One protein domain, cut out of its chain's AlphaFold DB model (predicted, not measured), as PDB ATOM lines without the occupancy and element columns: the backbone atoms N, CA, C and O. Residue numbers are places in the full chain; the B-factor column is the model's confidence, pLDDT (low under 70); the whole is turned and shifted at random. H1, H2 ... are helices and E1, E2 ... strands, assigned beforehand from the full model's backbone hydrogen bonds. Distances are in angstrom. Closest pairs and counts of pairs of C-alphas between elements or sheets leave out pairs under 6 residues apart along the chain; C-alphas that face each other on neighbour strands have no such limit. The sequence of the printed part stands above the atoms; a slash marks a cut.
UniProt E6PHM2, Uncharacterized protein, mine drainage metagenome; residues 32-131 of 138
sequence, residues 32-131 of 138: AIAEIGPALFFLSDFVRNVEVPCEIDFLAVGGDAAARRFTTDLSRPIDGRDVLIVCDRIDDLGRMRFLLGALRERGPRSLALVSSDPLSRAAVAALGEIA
ATOM      1  N   ALA A  32     390.808  31.240  78.634       97.56
ATOM      2  CA  ALA A  32     391.308  30.846  79.938       97.56
ATOM      3  C   ALA A  32     390.364  29.812  80.557       97.56
ATOM      4  O   ALA A  32     389.193  30.082  80.816       97.56
ATOM      5  N   ILE A  33     390.883  28.612  80.784       97.75
ATOM      6  CA  ILE A  33     390.123  27.464  81.258       97.75
ATOM      7  C   ILE A  33     390.657  27.062  82.625       97.75
ATOM      8  O   ILE A  33     391.841  26.757  82.765       97.75
ATOM      9  N   ALA A  34     389.783  27.026  83.627       96.75
ATOM     10  CA  ALA A  34     390.124  26.516  84.951       96.75
ATOM     11  C   ALA A  34     389.289  25.288  85.302       96.75
ATOM     12  O   ALA A  34     388.118  25.162  84.935       96.75
ATOM     13  N   GLU A  35     389.893  24.388  86.070       95.44
ATOM     14  CA  GLU A  35     389.134  23.317  86.693       95.44
ATOM     15  C   GLU A  35     388.227  23.889  87.800       95.44
ATOM     16  O   GLU A  35     388.662  24.710  88.612       95.44
ATOM     17  N   ILE A  36     386.962  23.463  87.847       94.69
ATOM     18  CA  ILE A  36     385.976  23.917  88.833       94.69
ATOM     19  C   ILE A  36     386.471  23.563  90.239       94.69
ATOM     20  O   ILE A  36     386.590  22.393  90.599       94.69
ATOM     21  N   GLY A  37     386.728  24.587  91.052       90.00
ATOM     22  CA  GLY A  37     387.269  24.427  92.397       90.00
ATOM     23  C   GLY A  37     388.112  25.631  92.830       90.00
ATOM     24  O   GLY A  37     387.829  26.756  92.418       90.00
ATOM     25  N   PRO A  38     389.162  25.423  93.648       88.31
ATOM     26  CA  PRO A  38     390.021  26.506  94.141       88.31
ATOM     27  C   PRO A  38     390.695  27.337  93.039       88.31
ATOM     28  O   PRO A  38     390.923  28.531  93.229       88.31
ATOM     29  N   ALA A  39     390.950  26.745  91.865       90.56
ATOM     30  CA  ALA A  39     391.557  27.436  90.727       90.56
ATOM     31  C   ALA A  39     390.736  28.637  90.226       90.56
ATOM     32  O   ALA A  39     391.306  29.549  89.636       90.56
ATOM     33  N   LEU A  40     389.432  28.690  90.518       92.62
ATOM     34  CA  LEU A  40     388.564  29.808  90.139       92.62
ATOM     35  C   LEU A  40     388.957  31.132  90.811       92.62
ATOM     36  O   LEU A  40     388.793  32.191  90.210       92.62
ATOM     37  N   PHE A  41     389.494  31.090  92.035       90.38
ATOM     38  CA  PHE A  41     389.944  32.299  92.731       90.38
ATOM     39  C   PHE A  41     391.195  32.874  92.074       90.38
ATOM     40  O   PHE A  41     391.230  34.065  91.771       90.38
ATOM     41  N   PHE A  42     392.180  32.015  91.795       92.25
ATOM     42  CA  PHE A  42     393.382  32.417  91.075       92.25
ATOM     43  C   PHE A  42     393.048  32.893  89.662       92.25
ATOM     44  O   PHE A  42     393.501  33.958  89.268       92.25
ATOM     45  N   LEU A  43     392.195  32.168  88.933       95.06
ATOM     46  CA  LEU A  43     391.716  32.599  87.625       95.06
ATOM     47  C   LEU A  43     391.085  33.990  87.699       95.06
ATOM     48  O   LEU A  43     391.435  34.840  86.891       95.06
ATOM     49  N   SER A  44     390.193  34.243  88.663       93.12
ATOM     50  CA  SER A  44     389.558  35.557  88.802       93.12
ATOM     51  C   SER A  44     390.562  36.669  89.101       93.12
ATOM     52  O   SER A  44     390.325  37.789  88.660       93.12
ATOM     53  N   ASP A  45     391.596  36.417  89.901       92.12
ATOM     54  CA  ASP A  45     392.639  37.409  90.175       92.12
ATOM     55  C   ASP A  45     393.508  37.635  88.930       92.12
ATOM     56  O   ASP A  45     393.726  38.763  88.499       92.12
ATOM     57  N   PHE A  46     393.908  36.548  88.276       94.69
ATOM     58  CA  PHE A  46     394.702  36.553  87.057       94.69
ATOM     59  C   PHE A  46     394.037  37.333  85.922       94.69
ATOM     60  O   PHE A  46     394.613  38.310  85.452       94.69
ATOM     61  N   VAL A  47     392.807  36.988  85.529       94.31
ATOM     62  CA  VAL A  47     392.139  37.631  84.381       94.31
ATOM     63  C   VAL A  47     391.830  39.111  84.604       94.31
ATOM     64  O   VAL A  47     391.694  39.843  83.635       94.31
ATOM     65  N   ARG A  48     391.734  39.584  85.858       93.00
ATOM     66  CA  ARG A  48     391.567  41.022  86.157       93.00
ATOM     67  C   ARG A  48     392.817  41.841  85.848       93.00
ATOM     68  O   ARG A  48     392.711  43.054  85.715       93.00
ATOM     69  N   ASN A  49     393.974  41.188  85.798       95.19
ATOM     70  CA  ASN A  49     395.257  41.813  85.508       95.19
ATOM     71  C   ASN A  49     395.696  41.610  84.050       95.19
ATOM     72  O   ASN A  49     396.697  42.195  83.655       95.19
ATOM     73  N   VAL A  50     394.988  40.778  83.282       95.94
ATOM     74  CA  VAL A  50     395.248  40.553  81.856       95.94
ATOM     75  C   VAL A  50     394.545  41.645  81.052       95.94
ATOM     76  O   VAL A  50     393.350  41.885  81.228       95.94
ATOM     77  N   GLU A  51     395.291  42.312  80.179       96.38
ATOM     78  CA  GLU A  51     394.802  43.402  79.333       96.38
ATOM     79  C   GLU A  51     394.260  42.894  77.991       96.38
ATOM     80  O   GLU A  51     393.329  43.486  77.434       96.38
ATOM     81  N   VAL A  52     394.807  41.791  77.465       96.06
ATOM     82  CA  VAL A  52     394.292  41.191  76.226       96.06
ATOM     83  C   VAL A  52     392.888  40.607  76.434       96.06
ATOM     84  O   VAL A  52     392.618  39.992  77.470       96.06
ATOM     85  N   PRO A  53     391.966  40.743  75.459       95.69
ATOM     86  CA  PRO A  53     390.639  40.153  75.579       95.69
ATOM     87  C   PRO A  53     390.730  38.640  75.798       95.69
ATOM     88  O   PRO A  53     391.288  37.926  74.970       95.69
ATOM     89  N   CYS A  54     390.157  38.147  76.895       94.19
ATOM     90  CA  CYS A  54     390.137  36.725  77.226       94.19
ATOM     91  C   CYS A  54     388.705  36.213  77.358       94.19
ATOM     92  O   CYS A  54     387.859  36.828  78.009       94.19
ATOM     93  N   GLU A  55     388.445  35.044  76.780       96.19
ATOM     94  CA  GLU A  55     387.270  34.247  77.120       96.19
ATOM     95  C   GLU A  55     387.561  33.385  78.349       96.19
ATOM     96  O   GLU A  55     388.715  33.075  78.641       96.19
ATOM     97  N   ILE A  56     386.512  32.979  79.062       96.81
ATOM     98  CA  ILE A  56     386.628  32.113  80.234       96.81
ATOM     99  C   ILE A  56     385.712  30.907  80.054       96.81
ATOM    100  O   ILE A  56     384.553  31.067  79.668       96.81
ATOM    101  N   ASP A  57     386.224  29.720  80.366       96.94
ATOM    102  CA  ASP A  57     385.433  28.492  80.453       96.94
ATOM    103  C   ASP A  57     385.907  27.628  81.624       96.94
ATOM    104  O   ASP A  57     386.961  27.860  82.227       96.94
ATOM    105  N   PHE A  58     385.108  26.628  81.972       96.62
ATOM    106  CA  PHE A  58     385.371  25.770  83.114       96.62
ATOM    107  C   PHE A  58     385.136  24.312  82.758       96.62
ATOM    108  O   PHE A  58     384.262  23.975  81.965       96.62
ATOM    109  N   LEU A  59     385.892  23.432  83.399       96.69
ATOM    110  CA  LEU A  59     385.721  21.988  83.282       96.69
ATOM    111  C   LEU A  59     385.926  21.329  84.636       96.69
ATOM    112  O   LEU A  59     386.408  21.945  85.579       96.69
ATOM    113  N   ALA A  60     385.596  20.054  84.746       95.69
ATOM    114  CA  ALA A  60     385.924  19.272  85.925       95.69
ATOM    115  C   ALA A  60     386.326  17.869  85.507       95.69
ATOM    116  O   ALA A  60     385.674  17.256  84.662       95.69
ATOM    117  N   VAL A  61     387.383  17.347  86.124       95.25
ATOM    118  CA  VAL A  61     387.792  15.952  85.969       95.25
ATOM    119  C   VAL A  61     387.382  15.185  87.232       95.25
ATOM    120  O   VAL A  61     387.557  15.630  88.359       95.25
ATOM    121  N   GLY A  62     386.806  14.008  87.091       94.00
ATOM    122  CA  GLY A  62     386.506  13.110  88.203       94.00
ATOM    123  C   GLY A  62     387.277  11.809  88.063       94.00
ATOM    124  O   GLY A  62     387.933  11.572  87.050       94.00
ATOM    125  N   GLY A  63     387.144  10.947  89.067       93.38
ATOM    126  CA  GLY A  63     387.782   9.633  89.086       93.38
ATOM    127  C   GLY A  63     389.189   9.641  89.680       93.38
ATOM    128  O   GLY A  63     389.794  10.689  89.911       93.38
ATOM    129  N   ASP A  64     389.675   8.437  89.960       92.44
ATOM    130  CA  ASP A  64     391.036   8.180  90.423       92.44
ATOM    131  C   ASP A  64     392.016   8.093  89.242       92.44
ATOM    132  O   ASP A  64     391.656   8.343  88.091       92.44
ATOM    133  N   ALA A  65     393.271   7.728  89.512       90.19
ATOM    134  CA  ALA A  65     394.304   7.645  88.486       90.19
ATOM    135  C   ALA A  65     393.975   6.685  87.325       90.19
ATOM    136  O   ALA A  65     394.474   6.912  86.223       90.19
ATOM    137  N   ALA A  66     393.152   5.655  87.550       91.94
ATOM    138  CA  ALA A  66     392.806   4.645  86.551       91.94
ATOM    139  C   ALA A  66     391.531   4.989  85.764       91.94
ATOM    140  O   ALA A  66     391.368   4.526  84.637       91.94
ATOM    141  N   ALA A  67     390.637   5.799  86.335       94.06
ATOM    142  CA  ALA A  67     389.323   6.097  85.766       94.06
ATOM    143  C   ALA A  67     389.057   7.603  85.585       94.06
ATOM    144  O   ALA A  67     387.903   8.045  85.684       94.06
ATOM    145  N   ARG A  68     390.113   8.396  85.330       95.31
ATOM    146  CA  ARG A  68     389.995   9.841  85.072       95.31
ATOM    147  C   ARG A  68     389.065  10.103  83.890       95.31
ATOM    148  O   ARG A  68     389.231   9.524  82.819       95.31
ATOM    149  N   ARG A  69     388.090  10.989  84.081       96.00
ATOM    150  CA  ARG A  69     387.138  11.410  83.041       96.00
ATOM    151  C   ARG A  69     386.640  12.823  83.286       96.00
ATOM    152  O   ARG A  69     386.586  13.249  84.436       96.00
ATOM    153  N   PHE A  70     386.210  13.522  82.243       96.38
ATOM    154  CA  PHE A  70     385.491  14.782  82.418       96.38
ATOM    155  C   PHE A  70     384.135  14.517  83.083       96.38
ATOM    156  O   PHE A  70     383.338  13.719  82.594       96.38
ATOM    157  N   THR A  71     383.889  15.148  84.228       97.12
ATOM    158  CA  THR A  71     382.563  15.214  84.862       97.12
ATOM    159  C   THR A  71     381.795  16.445  84.410       97.12
ATOM    160  O   THR A  71     380.570  16.415  84.368       97.12
ATOM    161  N   THR A  72     382.526  17.496  84.040       97.12
ATOM    162  CA  THR A  72     382.010  18.678  83.356       97.12
ATOM    163  C   THR A  72     382.946  18.960  82.197       97.12
ATOM    164  O   THR A  72     384.159  19.052  82.401       97.12
ATOM    165  N   ASP A  73     382.387  19.050  80.997       96.31
ATOM    166  CA  ASP A  73     383.140  19.369  79.789       96.31
ATOM    167  C   ASP A  73     383.061  20.870  79.473       96.31
ATOM    168  O   ASP A  73     382.261  21.596  80.063       96.31
ATOM    169  N   LEU A  74     383.896  21.310  78.535       96.38
ATOM    170  CA  LEU A  74     383.907  22.664  78.002       96.38
ATOM    171  C   LEU A  74     382.555  23.031  77.397       96.38
ATOM    172  O   LEU A  74     381.927  22.239  76.691       96.38
ATOM    173  N   SER A  75     382.140  24.270  77.632       94.31
ATOM    174  CA  SER A  75     380.928  24.824  77.037       94.31
ATOM    175  C   SER A  75     381.140  25.252  75.583       94.31
ATOM    176  O   SER A  75     380.169  25.385  74.832       94.31
ATOM    177  N   ARG A  76     382.398  25.458  75.167       90.06
ATOM    178  CA  ARG A  76     382.771  25.911  73.820       90.06
ATOM    179  C   ARG A  76     383.839  25.011  73.186       90.06
ATOM    180  O   ARG A  76     384.697  24.481  73.890       90.06
ATOM    181  N   PRO A  77     383.829  24.855  71.848       94.81
ATOM    182  CA  PRO A  77     384.921  24.193  71.149       94.81
ATOM    183  C   PRO A  77     386.203  25.028  71.238       94.81
ATOM    184  O   PRO A  77     386.165  26.259  71.201       94.81
ATOM    185  N   ILE A  78     387.341  24.340  71.315       97.50
ATOM    186  CA  ILE A  78     388.673  24.960  71.407       97.50
ATOM    187  C   ILE A  78     389.539  24.737  70.162       97.50
ATOM    188  O   ILE A  78     390.689  25.162  70.145       97.50
ATOM    189  N   ASP A  79     388.995  24.109  69.119       98.00
ATOM    190  CA  ASP A  79     389.698  23.887  67.852       98.00
ATOM    191  C   ASP A  79     390.160  25.221  67.237       98.00
ATOM    192  O   ASP A  79     389.403  26.195  67.174       98.00
ATOM    193  N   GLY A  80     391.439  25.305  66.864       97.62
ATOM    194  CA  GLY A  80     392.060  26.519  66.327       97.62
ATOM    195  C   GLY A  80     392.188  27.697  67.311       97.62
ATOM    196  O   GLY A  80     392.614  28.792  66.919       97.62
ATOM    197  N   ARG A  81     391.852  27.511  68.596       97.44
ATOM    198  CA  ARG A  81     391.929  28.554  69.633       97.44
ATOM    199  C   ARG A  81     393.242  28.503  70.403       97.44
ATOM    200  O   ARG A  81     393.862  27.451  70.523       97.44
ATOM    201  N   ASP A  82     393.636  29.646  70.951       97.88
ATOM    202  CA  ASP A  82     394.685  29.698  71.966       97.88
ATOM    203  C   ASP A  82     394.076  29.384  73.328       97.88
ATOM    204  O   ASP A  82     393.134  30.056  73.748       97.88
ATOM    205  N   VAL A  83     394.593  28.361  74.003       97.94
ATOM    206  CA  VAL A  83     394.042  27.857  75.261       97.94
ATOM    207  C   VAL A  83     395.045  28.049  76.388       97.94
ATOM    208  O   VAL A  83     396.178  27.574  76.318       97.94
ATOM    209  N   LEU A  84     394.592  28.695  77.460       97.69
ATOM    210  CA  LEU A  84     395.338  28.881  78.698       97.69
ATOM    211  C   LEU A  84     394.704  28.025  79.789       97.69
ATOM    212  O   LEU A  84     393.596  28.305  80.235       97.69
ATOM    213  N   ILE A  85     395.403  26.992  80.245       97.38
ATOM    214  CA  ILE A  85     394.976  26.197  81.395       97.38
ATOM    215  C   ILE A  85     395.461  26.879  82.658       97.38
ATOM    216  O   ILE A  85     396.658  26.934  82.918       97.38
ATOM    217  N   VAL A  86     394.525  27.409  83.437       96.56
ATOM    218  CA  VAL A  86     394.812  28.182  84.641       96.56
ATOM    219  C   VAL A  86     394.613  27.299  85.862       96.56
ATOM    220  O   VAL A  86     393.524  26.779  86.113       96.56
ATOM    221  N   CYS A  87     395.684  27.117  86.625       91.94
ATOM    222  CA  CYS A  87     395.704  26.273  87.808       91.94
ATOM    223  C   CYS A  87     396.252  27.041  89.001       91.94
ATOM    224  O   CYS A  87     397.278  27.710  88.912       91.94
ATOM    225  N   ASP A  88     395.580  26.902  90.140       88.19
ATOM    226  CA  ASP A  88     396.107  27.415  91.400       88.19
ATOM    227  C   ASP A  88     397.312  26.582  91.859       88.19
ATOM    228  O   ASP A  88     398.386  27.104  92.110       88.19
ATOM    229  N   ARG A  89     397.186  25.255  91.890       87.19
ATOM    230  CA  ARG A  89     398.252  24.374  92.371       87.19
ATOM    231  C   ARG A  89     398.189  23.025  91.678       87.19
ATOM    232  O   ARG A  89     397.105  22.532  91.368       87.19
ATOM    233  N   ILE A  90     399.352  22.420  91.461       90.31
ATOM    234  CA  ILE A  90     399.483  21.127  90.786       90.31
ATOM    235  C   ILE A  90     400.003  20.092  91.780       90.31
ATOM    236  O   ILE A  90     401.206  19.949  91.973       90.31
ATOM    237  N   ASP A  91     399.078  19.359  92.398       87.44
ATOM    238  CA  ASP A  91     399.405  18.275  93.338       87.44
ATOM    239  C   ASP A  91     399.528  16.913  92.654       87.44
ATOM    240  O   ASP A  91     400.280  16.045  93.093       87.44
ATOM    241  N   ASP A  92     398.760  16.713  91.582       92.06
ATOM    242  CA  ASP A  92     398.685  15.462  90.833       92.06
ATOM    243  C   ASP A  92     399.072  15.722  89.372       92.06
ATOM    244  O   ASP A  92     398.255  16.125  88.537       92.06
ATOM    245  N   LEU A  93     400.343  15.460  89.053       92.56
ATOM    246  CA  LEU A  93     400.864  15.572  87.689       92.56
ATOM    247  C   LEU A  93     400.184  14.597  86.722       92.56
ATOM    248  O   LEU A  93     400.057  14.906  85.541       92.56
ATOM    249  N   GLY A  94     399.716  13.437  87.191       93.81
ATOM    250  CA  GLY A  94     398.987  12.490  86.347       93.81
ATOM    251  C   GLY A  94     397.642  13.058  85.899       93.81
ATOM    252  O   GLY A  94     397.256  12.895  84.742       93.81
ATOM    253  N   ARG A  95     396.949  13.770  86.793       93.81
ATOM    254  CA  ARG A  95     395.706  14.476  86.467       93.81
ATOM    255  C   ARG A  95     395.953  15.612  85.488       93.81
ATOM    256  O   ARG A  95     395.227  15.721  84.503       93.81
ATOM    257  N   MET A  96     396.993  16.406  85.726       94.81
ATOM    258  CA  MET A  96     397.355  17.503  84.831       94.81
ATOM    259  C   MET A  96     397.705  16.992  83.428       94.81
ATOM    260  O   MET A  96     397.211  17.511  82.432       94.81
ATOM    261  N   ARG A  97     398.480  15.907  83.334       94.44
ATOM    262  CA  ARG A  97     398.809  15.265  82.052       94.44
ATOM    263  C   ARG A  97     397.583  14.718  81.332       94.44
ATOM    264  O   ARG A  97     397.483  14.886  80.123       94.44
ATOM    265  N   PHE A  98     396.666  14.079  82.060       95.31
ATOM    266  CA  PHE A  98     395.401  13.618  81.488       95.31
ATOM    267  C   PHE A  98     394.616  14.787  80.886       95.31
ATOM    268  O   PHE A  98     394.218  14.722  79.727       95.31
ATOM    269  N   LEU A  99     394.449  15.866  81.656       95.62
ATOM    270  CA  LEU A  99     393.731  17.058  81.221       95.62
ATOM    271  C   LEU A  99     394.365  17.660  79.961       95.62
ATOM    272  O   LEU A  99     393.690  17.852  78.955       95.62
ATOM    273  N   LEU A 100     395.669  17.923  80.009       95.69
ATOM    274  CA  LEU A 100     396.384  18.566  78.914       95.69
ATOM    275  C   LEU A 100     396.417  17.700  77.650       95.69
ATOM    276  O   LEU A 100     396.217  18.220  76.556       95.69
ATOM    277  N   GLY A 101     396.620  16.386  77.791       95.62
ATOM    278  CA  GLY A 101     396.566  15.448  76.669       95.62
ATOM    279  C   GLY A 101     395.191  15.443  76.003       95.62
ATOM    280  O   GLY A 101     395.088  15.662  74.799       95.62
ATOM    281  N   ALA A 102     394.132  15.310  76.803       95.69
ATOM    282  CA  ALA A 102     392.766  15.278  76.294       95.69
ATOM    283  C   ALA A 102     392.326  16.600  75.644       95.69
ATOM    284  O   ALA A 102     391.497  16.590  74.740       95.69
ATOM    285  N   LEU A 103     392.856  17.747  76.083       96.56
ATOM    286  CA  LEU A 103     392.590  19.035  75.438       96.56
ATOM    287  C   LEU A 103     393.411  19.230  74.164       96.56
ATOM    288  O   LEU A 103     392.900  19.798  73.203       96.56
ATOM    289  N   ARG A 104     394.649  18.728  74.116       96.25
ATOM    290  CA  ARG A 104     395.490  18.779  72.912       96.25
ATOM    291  C   ARG A 104     394.879  17.997  71.749       96.25
ATOM    292  O   ARG A 104     394.960  18.442  70.610       96.25
ATOM    293  N   GLU A 105     394.219  16.878  72.036       96.62
ATOM    294  CA  GLU A 105     393.484  16.084  71.038       96.62
ATOM    295  C   GLU A 105     392.310  16.842  70.393       96.62
ATOM    296  O   GLU A 105     391.849  16.457  69.322       96.62
ATOM    297  N   ARG A 106     391.851  17.951  70.993       96.81
ATOM    298  CA  ARG A 106     390.759  18.786  70.463       96.81
ATOM    299  C   ARG A 106     391.219  19.852  69.464       96.81
ATOM    300  O   ARG A 106     390.423  20.716  69.113       96.81
ATOM    301  N   GLY A 107     392.486  19.821  69.050       96.81
ATOM    302  CA  GLY A 107     393.031  20.697  68.009       96.81
ATOM    303  C   GLY A 107     393.198  22.183  68.364       96.81
ATOM    304  O   GLY A 107     393.038  23.015  67.470       96.81
ATOM    305  N   PRO A 108     393.521  22.591  69.611       97.81
ATOM    306  CA  PRO A 108     393.792  24.001  69.872       97.81
ATOM    307  C   PRO A 108     394.998  24.483  69.055       97.81
ATOM    308  O   PRO A 108     395.960  23.743  68.839       97.81
ATOM    309  N   ARG A 109     394.969  25.747  68.625       97.19
ATOM    310  CA  ARG A 109     396.099  26.396  67.937       97.19
ATOM    311  C   ARG A 109     397.321  26.481  68.846       97.19
ATOM    312  O   ARG A 109     398.443  26.295  68.383       97.19
ATOM    313  N   SER A 110     397.099  26.742  70.128       96.62
ATOM    314  CA  SER A 110     398.124  26.669  71.164       96.62
ATOM    315  C   SER A 110     397.511  26.209  72.484       96.62
ATOM    316  O   SER A 110     396.331  26.436  72.752       96.62
ATOM    317  N   LEU A 111     398.315  25.536  73.306       96.88
ATOM    318  CA  LEU A 111     397.928  25.094  74.641       96.88
ATOM    319  C   LEU A 111     399.061  25.425  75.609       96.88
ATOM    320  O   LEU A 111     400.156  24.867  75.491       96.88
ATOM    321  N   ALA A 112     398.786  26.317  76.556       96.50
ATOM    322  CA  ALA A 112     399.743  26.740  77.567       96.50
ATOM    323  C   ALA A 112     399.185  26.568  78.982       96.50
ATOM    324  O   ALA A 112     397.983  26.680  79.218       96.50
ATOM    325  N   LEU A 113     400.074  26.302  79.932       96.25
ATOM    326  CA  LEU A 113     399.775  26.179  81.351       96.25
ATOM    327  C   LEU A 113     400.166  27.467  82.084       96.25
ATOM    328  O   LEU A 113     401.297  27.936  81.978       96.25
ATOM    329  N   VAL A 114     399.239  27.996  82.877       95.62
ATOM    330  CA  VAL A 114     399.435  29.117  83.798       95.62
ATOM    331  C   VAL A 114     399.250  28.582  85.216       95.62
ATOM    332  O   VAL A 114     398.155  28.161  85.590       95.62
ATOM    333  N   SER A 115     400.321  28.582  86.006       93.25
ATOM    334  CA  SER A 115     400.322  28.067  87.380       93.25
ATOM    335  C   SER A 115     400.576  29.193  88.376       93.25
ATOM    336  O   SER A 115     401.563  29.924  88.231       93.25
ATOM    337  N   SER A 116     399.722  29.311  89.399       89.50
ATOM    338  CA  SER A 116     399.887  30.327  90.449       89.50
ATOM    339  C   SER A 116     401.190  30.130  91.226       89.50
ATOM    340  O   SER A 116     401.854  31.109  91.552       89.50
ATOM    341  N   ASP A 117     401.632  28.880  91.398       88.00
ATOM    342  CA  ASP A 117     402.909  28.535  92.023       88.00
ATOM    343  C   ASP A 117     404.006  28.195  90.982       88.00
ATOM    344  O   ASP A 117     403.697  27.653  89.910       88.00
ATOM    345  N   PRO A 118     405.295  28.479  91.275       86.00
ATOM    346  CA  PRO A 118     406.430  28.023  90.472       86.00
ATOM    347  C   PRO A 118     406.498  26.504  90.362       86.00
ATOM    348  O   PRO A 118     406.321  25.786  91.349       86.00
ATOM    349  N   LEU A 119     406.822  26.012  89.168       87.81
ATOM    350  CA  LEU A 119     406.966  24.580  88.928       87.81
ATOM    351  C   LEU A 119     408.421  24.143  89.071       87.81
ATOM    352  O   LEU A 119     409.351  24.775  88.576       87.81
ATOM    353  N   SER A 120     408.631  23.015  89.751       89.00
ATOM    354  CA  SER A 120     409.960  22.410  89.820       89.00
ATOM    355  C   SER A 120     410.397  21.911  88.439       89.00
ATOM    356  O   SER A 120     409.569  21.495  87.628       89.00
ATOM    357  N   ARG A 121     411.710  21.849  88.188       87.06
ATOM    358  CA  ARG A 121     412.254  21.296  86.930       87.06
ATOM    359  C   ARG A 121     411.744  19.882  86.633       87.06
ATOM    360  O   ARG A 121     411.491  19.552  85.481       87.06
ATOM    361  N   ALA A 122     411.571  19.063  87.671       88.50
ATOM    362  CA  ALA A 122     411.027  17.716  87.535       88.50
ATOM    363  C   ALA A 122     409.554  17.732  87.095       88.50
ATOM    364  O   ALA A 122     409.168  16.937  86.244       88.50
ATOM    365  N   ALA A 123     408.747  18.653  87.634       89.12
ATOM    366  CA  ALA A 123     407.361  18.831  87.212       89.12
ATOM    367  C   ALA A 123     407.275  19.305  85.755       89.12
ATOM    368  O   ALA A 123     406.534  18.714  84.978       89.12
ATOM    369  N   VAL A 124     408.087  20.297  85.367       88.94
ATOM    370  CA  VAL A 124     408.178  20.776  83.976       88.94
ATOM    371  C   VAL A 124     408.530  19.625  83.029       88.94
ATOM    372  O   VAL A 124     407.805  19.371  82.071       88.94
ATOM    373  N   ALA A 125     409.572  18.848  83.344       87.62
ATOM    374  CA  ALA A 125     409.965  17.688  82.542       87.62
ATOM    375  C   ALA A 125     408.859  16.618  82.454       87.62
ATOM    376  O   ALA A 125     408.677  15.990  81.413       87.62
ATOM    377  N   ALA A 126     408.094  16.412  83.530       89.19
ATOM    378  CA  ALA A 126     407.011  15.433  83.562       89.19
ATOM    379  C   ALA A 126     405.775  15.851  82.746       89.19
ATOM    380  O   ALA A 126     405.021  14.968  82.324       89.19
ATOM    381  N   LEU A 127     405.554  17.154  82.546       89.38
ATOM    382  CA  LEU A 127     404.450  17.700  81.746       89.38
ATOM    383  C   LEU A 127     404.727  17.648  80.234       89.38
ATOM    384  O   LEU A 127     403.779  17.664  79.451       89.38
ATOM    385  N   GLY A 128     405.990  17.491  79.830       86.06
ATOM    386  CA  GLY A 128     406.388  17.305  78.433       86.06
ATOM    387  C   GLY A 128     406.384  18.603  77.620       86.06
ATOM    388  O   GLY A 128     406.674  19.674  78.142       86.06
ATOM    389  N   GLU A 129     406.073  18.500  76.324       83.62
ATOM    390  CA  GLU A 129     406.095  19.612  75.357       83.62
ATOM    391  C   GLU A 129     404.845  20.502  75.456       83.62
ATOM    392  O   GLU A 129     404.016  20.580  74.537       83.62
ATOM    393  N   ILE A 130     404.671  21.143  76.607       88.06
ATOM    394  CA  ILE A 130     403.598  22.105  76.858       88.06
ATOM    395  C   ILE A 130     404.235  23.427  77.249       88.06
ATOM    396  O   ILE A 130     405.134  23.463  78.085       88.06
ATOM    397  N   ALA A 131     403.761  24.514  76.642       89.81
ATOM    398  CA  ALA A 131     404.205  25.849  77.004       89.81
ATOM    399  C   ALA A 131     403.777  26.153  78.444       89.81
ATOM    400  O   ALA A 131     402.617  25.954  78.807       89.81
TER     401      ALA A 131
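What this domain is: This is residues 32 to 131 of the 138 residues of an uncharacterized protein of mine drainage metagenome (UniProt E6PHM2). A strongly twisted sheet of five strands, E3 E2 E1 E4 E5, curls round helix H2 on one face, while H1 covers the opposite face: three layers, helices on both faces of a sheet. The short helix H3 packs on H2, off the sheet, and residues 48 to 53, of which 48 and 49 belong to H1, stick out. The 100 printed residues hold three named helices and five named strands, in the order E1 H1 E2 E3 E4 H2 E5 H3, and the class is mixed, helices and strands. The sheet is mixed: E3 is antiparallel to E2, and the other neighbour pairs are parallel. The whole is compact, with a radius of gyration of the C-alphas of 13.0 A, and spans 38 by 29 by 25 A.

How they stand to each other: In the sheet, E1, residues 32 to 35, and E4, residues 82 to 87, are parallel neighbours at 38 degrees, with N 33 and O 84 2.8 A apart, within hydrogen-bond range. E5, residues 110 to 115, is an edge strand parallel to E4 at 19 degrees, with N 85 and O 112 at 2.8 A. E2, residues 55 to 62, is parallel to E1 at 23 degrees, with N 57 and O 32 at 3.0 A. The edge strand E3, residues 69 to 72, forms a hairpin with E2, antiparallel at 131 degrees, with N 71 and O 60 at 2.8 A. The pairing is staggered: E2 pairs with E1 over residues 56 to 59 and with E3 over residues 60 to 62. H1, residues 39 to 49, is on the sheet at a height of 8.4 A, over E1 and only just over E4, on which 3 of its C-alphas fall. It runs along the strands, at 7 degrees to E1 on the local plane; its closest C-alpha to E4 is that of Ala 39, 5.2 A from that of Cys 87. H2, residues 93 to 104, is on the opposite face; its closest C-alphas with E5 are those of Arg 104 and Leu 111, 7.0 A apart. E1, H1, E2 and E4, H2, E5 are strand-helix-strand units, two parallel neighbour strands with a helix between, each with a right-handed crossover. H3, residues 121 to 127, is not on the sheet. It touches residues 93 to 97 of H2 alone, the C-alphas of Arg 97 and Leu 127 being closest at 6.2 A, at a steep tilt of 46 degrees, the same way. H2 and H3 have every O i to N i+4 pair within hydrogen-bond range, H1 5 of 7.

Where its parts are: E1 begins at C-alpha 32, (391.308, 30.846, 79.938). E2 measures 23.9 A from first to last C-alpha, E5 16.4 A, E4 16.2 A, H2 16.0 A and H1 15.7 A. E3 and H3 are shorter, 8.9 A and 10.0 A, and E1 is 10.3 A. H3 ends at C-alpha 127, (404.450, 17.700, 81.746).

The domain as a whole: The C-alphas of Glu 51 and Ala 66 are farthest apart, at 39.5 A. The printed part has no cut and no long link. Its mean pLDDT is 93.7, and no printed residue is under 70.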